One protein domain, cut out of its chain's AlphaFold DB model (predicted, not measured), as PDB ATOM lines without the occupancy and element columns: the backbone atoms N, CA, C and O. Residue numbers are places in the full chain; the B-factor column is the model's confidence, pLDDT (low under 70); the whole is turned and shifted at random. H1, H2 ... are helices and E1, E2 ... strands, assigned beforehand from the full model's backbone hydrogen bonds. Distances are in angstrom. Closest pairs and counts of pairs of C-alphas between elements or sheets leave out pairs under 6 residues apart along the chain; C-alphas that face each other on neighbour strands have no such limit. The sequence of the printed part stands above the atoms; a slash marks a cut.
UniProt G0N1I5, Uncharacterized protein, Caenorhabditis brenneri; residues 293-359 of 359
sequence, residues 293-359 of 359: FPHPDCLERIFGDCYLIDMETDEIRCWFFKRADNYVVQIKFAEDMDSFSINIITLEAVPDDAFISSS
ATOM      1  N   PHE A 293     104.399 139.348  88.624       55.44
ATOM      2  CA  PHE A 293     103.211 139.618  87.806       55.44
ATOM      3  C   PHE A 293     103.609 139.846  86.338       55.44
ATOM      4  O   PHE A 293     103.551 140.979  85.866       55.44
ATOM      5  N   PRO A 294     103.986 138.786  85.598       57.09
ATOM      6  CA  PRO A 294     104.477 138.923  84.226       57.09
ATOM      7  C   PRO A 294     103.378 139.256  83.205       57.09
ATOM      8  O   PRO A 294     103.671 139.408  82.030       57.09
ATOM      9  N   HIS A 295     102.100 139.344  83.599       74.69
ATOM     10  CA  HIS A 295     101.029 139.605  82.637       74.69
ATOM     11  C   HIS A 295     100.743 141.112  82.514       74.69
ATOM     12  O   HIS A 295     100.447 141.746  83.534       74.69
ATOM     13  N   PRO A 296     100.746 141.688  81.301       71.12
ATOM     14  CA  PRO A 296     100.565 143.124  81.104       71.12
ATOM     15  C   PRO A 296      99.199 143.642  81.580       71.12
ATOM     16  O   PRO A 296      99.136 144.702  82.195       71.12
ATOM     17  N   ASP A 297      98.126 142.861  81.421       76.19
ATOM     18  CA  ASP A 297      96.789 143.227  81.925       76.19
ATOM     19  C   ASP A 297      96.760 143.456  83.450       76.19
ATOM     20  O   ASP A 297      95.990 144.271  83.960       76.19
ATOM     21  N   CYS A 298      97.621 142.764  84.210       69.88
ATOM     22  CA  CYS A 298      97.746 142.999  85.649       69.88
ATOM     23  C   CYS A 298      98.375 144.364  85.931       69.88
ATOM     24  O   CYS A 298      97.963 145.038  86.874       69.88
ATOM     25  N   LEU A 299      99.360 144.767  85.126       75.06
ATOM     26  CA  LEU A 299     100.015 146.065  85.249       75.06
ATOM     27  C   LEU A 299      99.047 147.191  84.874       75.06
ATOM     28  O   LEU A 299      98.980 148.164  85.611       75.06
ATOM     29  N   GLU A 300      98.232 147.030  83.828       79.75
ATOM     30  CA  GLU A 300      97.203 148.018  83.461       79.75
ATOM     31  C   GLU A 300      96.143 148.195  84.552       79.75
ATOM     32  O   GLU A 300      95.720 149.308  84.847       79.75
ATOM     33  N   ARG A 301      95.761 147.114  85.244       64.12
ATOM     34  CA  ARG A 301      94.853 147.212  86.397       64.12
ATOM     35  C   ARG A 301      95.468 147.985  87.569       64.12
ATOM     36  O   ARG A 301      94.752 148.687  88.274       64.12
ATOM     37  N   ILE A 302      96.768 147.814  87.813       66.19
ATOM     38  CA  ILE A 302      97.465 148.438  88.950       66.19
ATOM     39  C   ILE A 302      97.806 149.900  88.647       66.19
ATOM     40  O   ILE A 302      97.688 150.758  89.519       66.19
ATOM     41  N   PHE A 303      98.267 150.167  87.430       77.81
ATOM     42  CA  PHE A 303      98.885 151.428  87.038       77.81
ATOM     43  C   PHE A 303      98.014 152.282  86.113       77.81
ATOM     44  O   PHE A 303      98.392 153.413  85.817       77.81
ATOM     45  N   GLY A 304      96.862 151.770  85.679       82.62
ATOM     46  CA  GLY A 304      96.015 152.394  84.668       82.62
ATOM     47  C   GLY A 304      96.494 152.115  83.243       82.62
ATOM     48  O   GLY A 304      97.376 151.283  83.006       82.62
ATOM     49  N   ASP A 305      95.903 152.829  82.288       86.00
ATOM     50  CA  ASP A 305      96.241 152.700  80.871       86.00
ATOM     51  C   ASP A 305      97.735 152.955  80.630       86.00
ATOM     52  O   ASP A 305      98.345 153.857  81.212       86.00
ATOM     53  N   CYS A 306      98.330 152.147  79.755       91.56
ATOM     54  CA  CYS A 306      99.729 152.278  79.386       91.56
ATOM     55  C   CYS A 306      99.904 153.124  78.119       91.56
ATOM     56  O   CYS A 306      99.041 153.194  77.245       91.56
ATOM     57  N   TYR A 307     101.072 153.741  77.995       92.62
ATOM     58  CA  TYR A 307     101.545 154.323  76.751       92.62
ATOM     59  C   TYR A 307     102.262 153.246  75.933       92.62
ATOM     60  O   TYR A 307     103.257 152.673  76.388       92.62
ATOM     61  N   LEU A 308     101.774 152.980  74.724       91.88
ATOM     62  CA  LEU A 308     102.365 151.996  73.821       91.88
ATOM     63  C   LEU A 308     103.503 152.625  73.012       91.88
ATOM     64  O   LEU A 308     103.308 153.598  72.285       91.88
ATOM     65  N   ILE A 309     104.699 152.049  73.125       90.12
ATOM     66  CA  ILE A 309     105.829 152.345  72.247       90.12
ATOM     67  C   ILE A 309     105.896 151.230  71.205       90.12
ATOM     68  O   ILE A 309     106.335 150.122  71.508       90.12
ATOM     69  N   ASP A 310     105.464 151.550  69.988       85.19
ATOM     70  CA  ASP A 310     105.613 150.689  68.815       85.19
ATOM     71  C   ASP A 310     107.072 150.757  68.336       85.19
ATOM     72  O   ASP A 310     107.541 151.793  67.847       85.19
ATOM     73  N   MET A 311     107.824 149.678  68.550       78.12
ATOM     74  CA  MET A 311     109.088 149.451  67.858       78.12
ATOM     75  C   MET A 311     108.824 148.466  66.724       78.12
ATOM     76  O   MET A 311     108.024 147.560  66.892       78.12
ATOM     77  N   GLU A 312     109.534 148.598  65.596       84.44
ATOM     78  CA  GLU A 312     109.291 147.844  64.345       84.44
ATOM     79  C   GLU A 312     109.086 146.319  64.497       84.44
ATOM     80  O   GLU A 312     108.589 145.680  63.568       84.44
ATOM     81  N   THR A 313     109.495 145.730  65.622       77.56
ATOM     82  CA  THR A 313     109.325 144.311  65.932       77.56
ATOM     83  C   THR A 313     108.603 144.008  67.245       77.56
ATOM     84  O   THR A 313     108.139 142.880  67.368       77.56
ATOM     85  N   ASP A 314     108.492 144.959  68.184       82.69
ATOM     86  CA  ASP A 314     108.107 144.689  69.577       82.69
ATOM     87  C   ASP A 314     107.187 145.809  70.116       82.69
ATOM     88  O   ASP A 314     107.522 146.996  70.030       82.69
ATOM     89  N   GLU A 315     106.066 145.442  70.745       88.44
ATOM     90  CA  GLU A 315     105.214 146.382  71.490       88.44
ATOM     91  C   GLU A 315     105.720 146.523  72.937       88.44
ATOM     92  O   GLU A 315     105.744 145.561  73.711       88.44
ATOM     93  N   ILE A 316     106.127 147.737  73.329       91.25
ATOM     94  CA  ILE A 316     106.531 148.033  74.711       91.25
ATOM     95  C   ILE A 316     105.451 148.864  75.396       91.25
ATOM     96  O   ILE A 316     105.206 150.015  75.029       91.25
ATOM     97  N   ARG A 317     104.868 148.322  76.467       92.56
ATOM     98  CA  ARG A 317     103.928 149.039  77.337       92.56
ATOM     99  C   ARG A 317     104.698 149.858  78.363       92.56
ATOM    100  O   ARG A 317     105.588 149.333  79.037       92.56
ATOM    101  N   CYS A 318     104.383 151.145  78.474       93.00
ATOM    102  CA  CYS A 318     105.045 152.058  79.396       93.00
ATOM    103  C   CYS A 318     104.058 152.758  80.329       93.00
ATOM    104  O   CYS A 318     103.015 153.225  79.891       93.00
ATOM    105  N   TRP A 319     104.437 152.927  81.592       92.12
ATOM    106  CA  TRP A 319     103.715 153.768  82.551       92.12
ATOM    107  C   TRP A 319     104.653 154.840  83.087       92.12
ATOM    108  O   TRP A 319     105.813 154.556  83.403       92.12
ATOM    109  N   PHE A 320     104.159 156.072  83.178       90.44
ATOM    110  CA  PHE A 320     104.954 157.239  83.546       90.44
ATOM    111  C   PHE A 320     104.346 157.941  84.759       90.44
ATOM    112  O   PHE A 320     103.258 158.508  84.676       90.44
ATOM    113  N   PHE A 321     105.086 157.959  85.867       84.62
ATOM    114  CA  PHE A 321     104.664 158.591  87.117       84.62
ATOM    115  C   PHE A 321     105.544 159.791  87.432       84.62
ATOM    116  O   PHE A 321     106.753 159.660  87.658       84.62
ATOM    117  N   LYS A 322     104.940 160.980  87.440       83.69
ATOM    118  CA  LYS A 322     105.653 162.223  87.724       83.69
ATOM    119  C   LYS A 322     106.012 162.311  89.206       83.69
ATOM    120  O   LYS A 322     105.158 162.135  90.068       83.69
ATOM    121  N   ARG A 323     107.269 162.648  89.496       79.94
ATOM    122  CA  ARG A 323     107.771 162.891  90.856       79.94
ATOM    123  C   ARG A 323     107.831 164.387  91.157       79.94
ATOM    124  O   ARG A 323     107.883 165.223  90.249       79.94
ATOM    125  N   ALA A 324     107.873 164.731  92.443       77.06
ATOM    126  CA  ALA A 324     107.958 166.124  92.890       77.06
ATOM    127  C   ALA A 324     109.300 166.804  92.534       77.06
ATOM    128  O   ALA A 324     109.379 168.029  92.469       77.06
ATOM    129  N   ASP A 325     110.352 166.025  92.270       78.94
ATOM    130  CA  ASP A 325     111.713 166.490  91.972       78.94
ATOM    131  C   ASP A 325     112.001 166.676  90.467       78.94
ATOM    132  O   ASP A 325     113.160 166.783  90.069       78.94
ATOM    133  N   ASN A 326     110.958 166.756  89.630       84.81
ATOM    134  CA  ASN A 326     111.031 166.846  88.160       84.81
ATOM    135  C   ASN A 326     111.668 165.628  87.463       84.81
ATOM    136  O   ASN A 326     112.074 165.717  86.300       84.81
ATOM    137  N   TYR A 327     111.721 164.481  88.137       85.44
ATOM    138  CA  TYR A 327     111.984 163.194  87.500       85.44
ATOM    139  C   TYR A 327     110.684 162.422  87.271       85.44
ATOM    140  O   TYR A 327     109.622 162.762  87.799       85.44
ATOM    141  N   VAL A 328     110.762 161.368  86.466       85.81
ATOM    142  CA  VAL A 328     109.641 160.479  86.165       85.81
ATOM    143  C   VAL A 328     110.071 159.043  86.395       85.81
ATOM    144  O   VAL A 328     111.141 158.632  85.946       85.81
ATOM    145  N   VAL A 329     109.247 158.283  87.115       84.00
ATOM    146  CA  VAL A 329     109.382 156.826  87.168       84.00
ATOM    147  C   VAL A 329     108.749 156.275  85.901       84.00
ATOM    148  O   VAL A 329     107.548 156.415  85.694       84.00
ATOM    149  N   GLN A 330     109.571 155.678  85.050       90.50
ATOM    150  CA  GLN A 330     109.145 154.961  83.863       90.50
ATOM    151  C   GLN A 330     109.171 153.465  84.151       90.50
ATOM    152  O   GLN A 330     110.234 152.893  84.386       90.50
ATOM    153  N   ILE A 331     108.013 152.830  84.064       87.00
ATOM    154  CA  ILE A 331     107.874 151.378  84.081       87.00
ATOM    155  C   ILE A 331     107.745 150.914  82.633       87.00
ATOM    156  O   ILE A 331     106.918 151.460  81.913       87.00
ATOM    157  N   LYS A 332     108.551 149.942  82.200       90.12
ATOM    158  CA  LYS A 332     108.461 149.324  80.869       90.12
ATOM    159  C   LYS A 332     108.190 147.837  80.996       90.12
ATOM    160  O   LYS A 332     108.883 147.162  81.759       90.12
ATOM    161  N   PHE A 333     107.277 147.341  80.178       88.62
ATOM    162  CA  PHE A 333     107.033 145.924  79.980       88.62
ATOM    163  C   PHE A 333     107.102 145.606  78.483       88.62
ATOM    164  O   PHE A 333     106.387 146.223  77.694       88.62
ATOM    165  N   ALA A 334     107.985 144.688  78.093       88.06
ATOM    166  CA  ALA A 334     108.096 144.204  76.718       88.06
ATOM    167  C   ALA A 334     107.575 142.766  76.655       88.06
ATOM    168  O   ALA A 334     108.178 141.869  77.251       88.06
ATOM    169  N   GLU A 335     106.461 142.578  75.946       79.62
ATOM    170  CA  GLU A 335     105.676 141.338  75.954       79.62
ATOM    171  C   GLU A 335     106.464 140.159  75.359       79.62
ATOM    172  O   GLU A 335     106.528 139.089  75.958       79.62
ATOM    173  N   ASP A 336     107.187 140.389  74.259       80.50
ATOM    174  CA  ASP A 336     107.965 139.350  73.569       80.50
ATOM    175  C   ASP A 336     109.187 138.853  74.351       80.50
ATOM    176  O   ASP A 336     109.679 137.745  74.121       80.50
ATOM    177  N   MET A 337     109.697 139.667  75.279       72.00
ATOM    178  CA  MET A 337     110.864 139.315  76.091       72.00
ATOM    179  C   MET A 337     110.502 138.899  77.515       72.00
ATOM    180  O   MET A 337     111.418 138.592  78.279       72.00
ATOM    181  N   ASP A 338     109.211 138.930  77.875       74.00
ATOM    182  CA  ASP A 338     108.734 138.812  79.260       74.00
ATOM    183  C   ASP A 338     109.607 139.651  80.214       74.00
ATOM    184  O   ASP A 338     110.082 139.207  81.262       74.00
ATOM    185  N   SER A 339     109.954 140.860  79.752       80.19
ATOM    186  CA  SER A 339     110.966 141.690  80.397       80.19
ATOM    187  C   SER A 339     110.329 142.933  80.980       80.19
ATOM    188  O   SER A 339     109.579 143.653  80.317       80.19
ATOM    189  N   PHE A 340     110.673 143.192  82.235       81.44
ATOM    190  CA  PHE A 340     110.181 144.322  82.992       81.44
ATOM    191  C   PHE A 340     111.351 145.167  83.482       81.44
ATOM    192  O   PHE A 340     112.337 144.644  84.006       81.44
ATOM    193  N   SER A 341     111.248 146.486  83.335       80.81
ATOM    194  CA  SER A 341     112.252 147.410  83.861       80.81
ATOM    195  C   SER A 341     111.622 148.665  84.439       80.81
ATOM    196  O   SER A 341     110.604 149.151  83.948       80.81
ATOM    197  N   ILE A 342     112.267 149.215  85.464       81.38
ATOM    198  CA  ILE A 342     111.893 150.495  86.058       81.38
ATOM    199  C   ILE A 342     113.080 151.425  85.947       81.38
ATOM    200  O   ILE A 342     114.190 151.098  86.351       81.38
ATOM    201  N   ASN A 343     112.840 152.599  85.388       83.56
ATOM    202  CA  ASN A 343     113.860 153.595  85.146       83.56
ATOM    203  C   ASN A 343     113.414 154.912  85.776       83.56
ATOM    204  O   ASN A 343     112.250 155.288  85.672       83.56
ATOM    205  N   ILE A 344     114.338 155.640  86.400       82.56
ATOM    206  CA  ILE A 344     114.121 157.062  86.669       82.56
ATOM    207  C   ILE A 344     114.664 157.822  85.469       82.56
ATOM    208  O   ILE A 344     115.862 157.761  85.188       82.56
ATOM    209  N   ILE A 345     113.794 158.551  84.785       88.00
ATOM    210  CA  ILE A 345     114.159 159.391  83.646       88.00
ATOM    211  C   ILE A 345     113.858 160.857  83.953       88.00
ATOM    212  O   ILE A 345     113.128 161.184  84.892       88.00
ATOM    213  N   THR A 346     114.464 161.762  83.193       91.31
ATOM    214  CA  THR A 346     114.144 163.189  83.280       91.31
ATOM    215  C   THR A 346     112.772 163.453  82.667       91.31
ATOM    216  O   THR A 346     112.354 162.746  81.752       91.31
ATOM    217  N   LEU A 347     112.077 164.494  83.140       89.00
ATOM    218  CA  LEU A 347     110.778 164.900  82.587       89.00
ATOM    219  C   LEU A 347     110.827 165.125  81.063       89.00
ATOM    220  O   LEU A 347     109.887 164.772  80.367       89.00
ATOM    221  N   GLU A 348     111.944 165.649  80.548       91.88
ATOM    222  CA  GLU A 348     112.176 165.903  79.115       91.88
ATOM    223  C   GLU A 348     112.259 164.627  78.257       91.88
ATOM    224  O   GLU A 348     112.170 164.704  77.035       91.88
ATOM    225  N   ALA A 349     112.464 163.460  78.874       90.94
ATOM    226  CA  ALA A 349     112.542 162.176  78.178       90.94
ATOM    227  C   ALA A 349     111.173 161.483  78.036       90.94
ATOM    228  O   ALA A 349     111.103 160.389  77.474       90.94
ATOM    229  N   VAL A 350     110.103 162.085  78.565       91.44
ATOM    230  CA  VAL A 350     108.737 161.553  78.502       91.44
ATOM    231  C   VAL A 350     108.001 162.197  77.329       91.44
ATOM    232  O   VAL A 350     108.050 163.421  77.211       91.44
ATOM    233  N   PRO A 351     107.317 161.422  76.467       92.00
ATOM    234  CA  PRO A 351     106.441 161.998  75.450       92.00
ATOM    235  C   PRO A 351     105.374 162.899  76.093       92.00
ATOM    236  O   PRO A 351     104.819 162.553  77.137       92.00
ATOM    237  N   ASP A 352     105.087 164.052  75.485       87.69
ATOM    238  CA  ASP A 352     104.193 165.074  76.061       87.69
ATOM    239  C   ASP A 352     102.776 164.545  76.371       87.69
ATOM    240  O   ASP A 352     102.085 165.073  77.242       87.69
ATOM    241  N   ASP A 353     102.347 163.493  75.675       88.06
ATOM    242  CA  ASP A 353     101.052 162.822  75.785       88.06
ATOM    243  C   ASP A 353     101.075 161.537  76.633       88.06
ATOM    244  O   ASP A 353     100.037 160.905  76.808       88.06
ATOM    245  N   ALA A 354     102.226 161.156  77.194       85.38
ATOM    246  CA  ALA A 354     102.391 159.881  77.896       85.38
ATOM    247  C   ALA A 354     102.110 159.931  79.408       85.38
ATOM    248  O   ALA A 354     102.209 158.907  80.088       85.38
ATOM    249  N   PHE A 355     101.784 161.100  79.968       81.75
ATOM    250  CA  PHE A 355     101.448 161.199  81.388       81.75
ATOM    251  C   PHE A 355     100.060 160.634  81.660       81.75
ATOM    252  O   PHE A 355      99.055 161.144  81.168       81.75
ATOM    253  N   ILE A 356     100.013 159.635  82.535       69.69
ATOM    254  CA  ILE A 356      98.763 159.135  83.089       69.69
ATOM    255  C   ILE A 356      98.222 160.227  84.013       69.69
ATOM    256  O   ILE A 356      98.906 160.677  84.936       69.69
ATOM    257  N   SER A 357      97.007 160.702  83.748       54.69
ATOM    258  CA  SER A 357      96.323 161.605  84.666       54.69
ATOM    259  C   SER A 357      95.960 160.817  85.923       54.69
ATOM    260  O   SER A 357      95.056 159.986  85.866       54.69
ATOM    261  N   SER A 358      96.650 161.056  87.039       49.69
ATOM    262  CA  SER A 358      96.230 160.530  88.343       49.69
ATOM    263  C   SER A 358      94.874 161.153  88.689       49.69
ATOM    264  O   SER A 358      94.795 162.367  88.914       49.69
ATOM    265  N   SER A 359      93.811 160.351  88.611       40.12
ATOM    266  CA  SER A 359      92.424 160.737  88.905       40.12
ATOM    267  C   SER A 359      92.104 160.665  90.385       40.12
ATOM    268  O   SER A 359      92.461 159.621  90.972       40.12
TER     269      SER A 359
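AT A GLANCE: This is residues 293 to 359 of the 359 residues of an uncharacterized protein of Caenorhabditis brenneri (UniProt G0N1I5). A strongly twisted sheet of four strands, E1 to E4, has one short helix, H1, over one of its faces. The sheet is one zigzag of hairpins, and a tail with no named element, residues 347 to 359, follows E4. The printed part has 67 residues, with one named helix and then four named strands along the chain; the sheet's order is E1, E2, E3, E4, all antiparallel, and the class is mixed, helices and strands. The whole is compact, with a radius of gyration of the C-alphas of 11.7 A and spans of 32 by 25 by 18 A.

HOW THE PARTS SIT: H1, residues 296 to 303, is on the sheet of E1, residues 307 to 311, E2, residues 314 to 322, E3, residues 327 to 334, and E4, residues 339 to 346. Its height over the sheet is 9.9 A. It lies over E2 and E3 and runs along the strands, at 9 degrees to E2 on the local plane. The closest C-alphas of H1 and E2 are those of Phe 303 and Trp 319, 7.0 A apart. In H1 every O i to N i+4 pair is within hydrogen-bond range. The strands form a meander, each the antiparallel neighbour of the one before. In the hairpin E1 and E2, N 309 and O 316 are 2.8 A apart, within hydrogen-bond range. In the hairpin E2 and E3, N 319 and O 331 are within range at 2.9 A. In the hairpin E3 and E4, N 330 and O 343 are within range at 2.8 A. The edge strands E1 and E4 are apart.

IN THESE COORDINATES: H1, residues 296 to 303, begins at C-alpha 296 (100.565, 143.124, 81.104) and is 10.3 A long from first to last C-alpha. In the same measure, E1 is 12.6 A, E2 25.4 A, E3 22.2 A and E4 21.9 A. E4 ends at C-alpha 346 (114.144, 163.189, 83.280).

THE WHOLE: The two C-alphas farthest apart, those of Thr 313 and Ala 324, are 34.7 A apart. The printed part has no cut, and its four links between named elements are tight. Mean pLDDT of the printed part is 81.1; residues 293 to 294, 298, 301 to 302 and 356 to 359 are under 70.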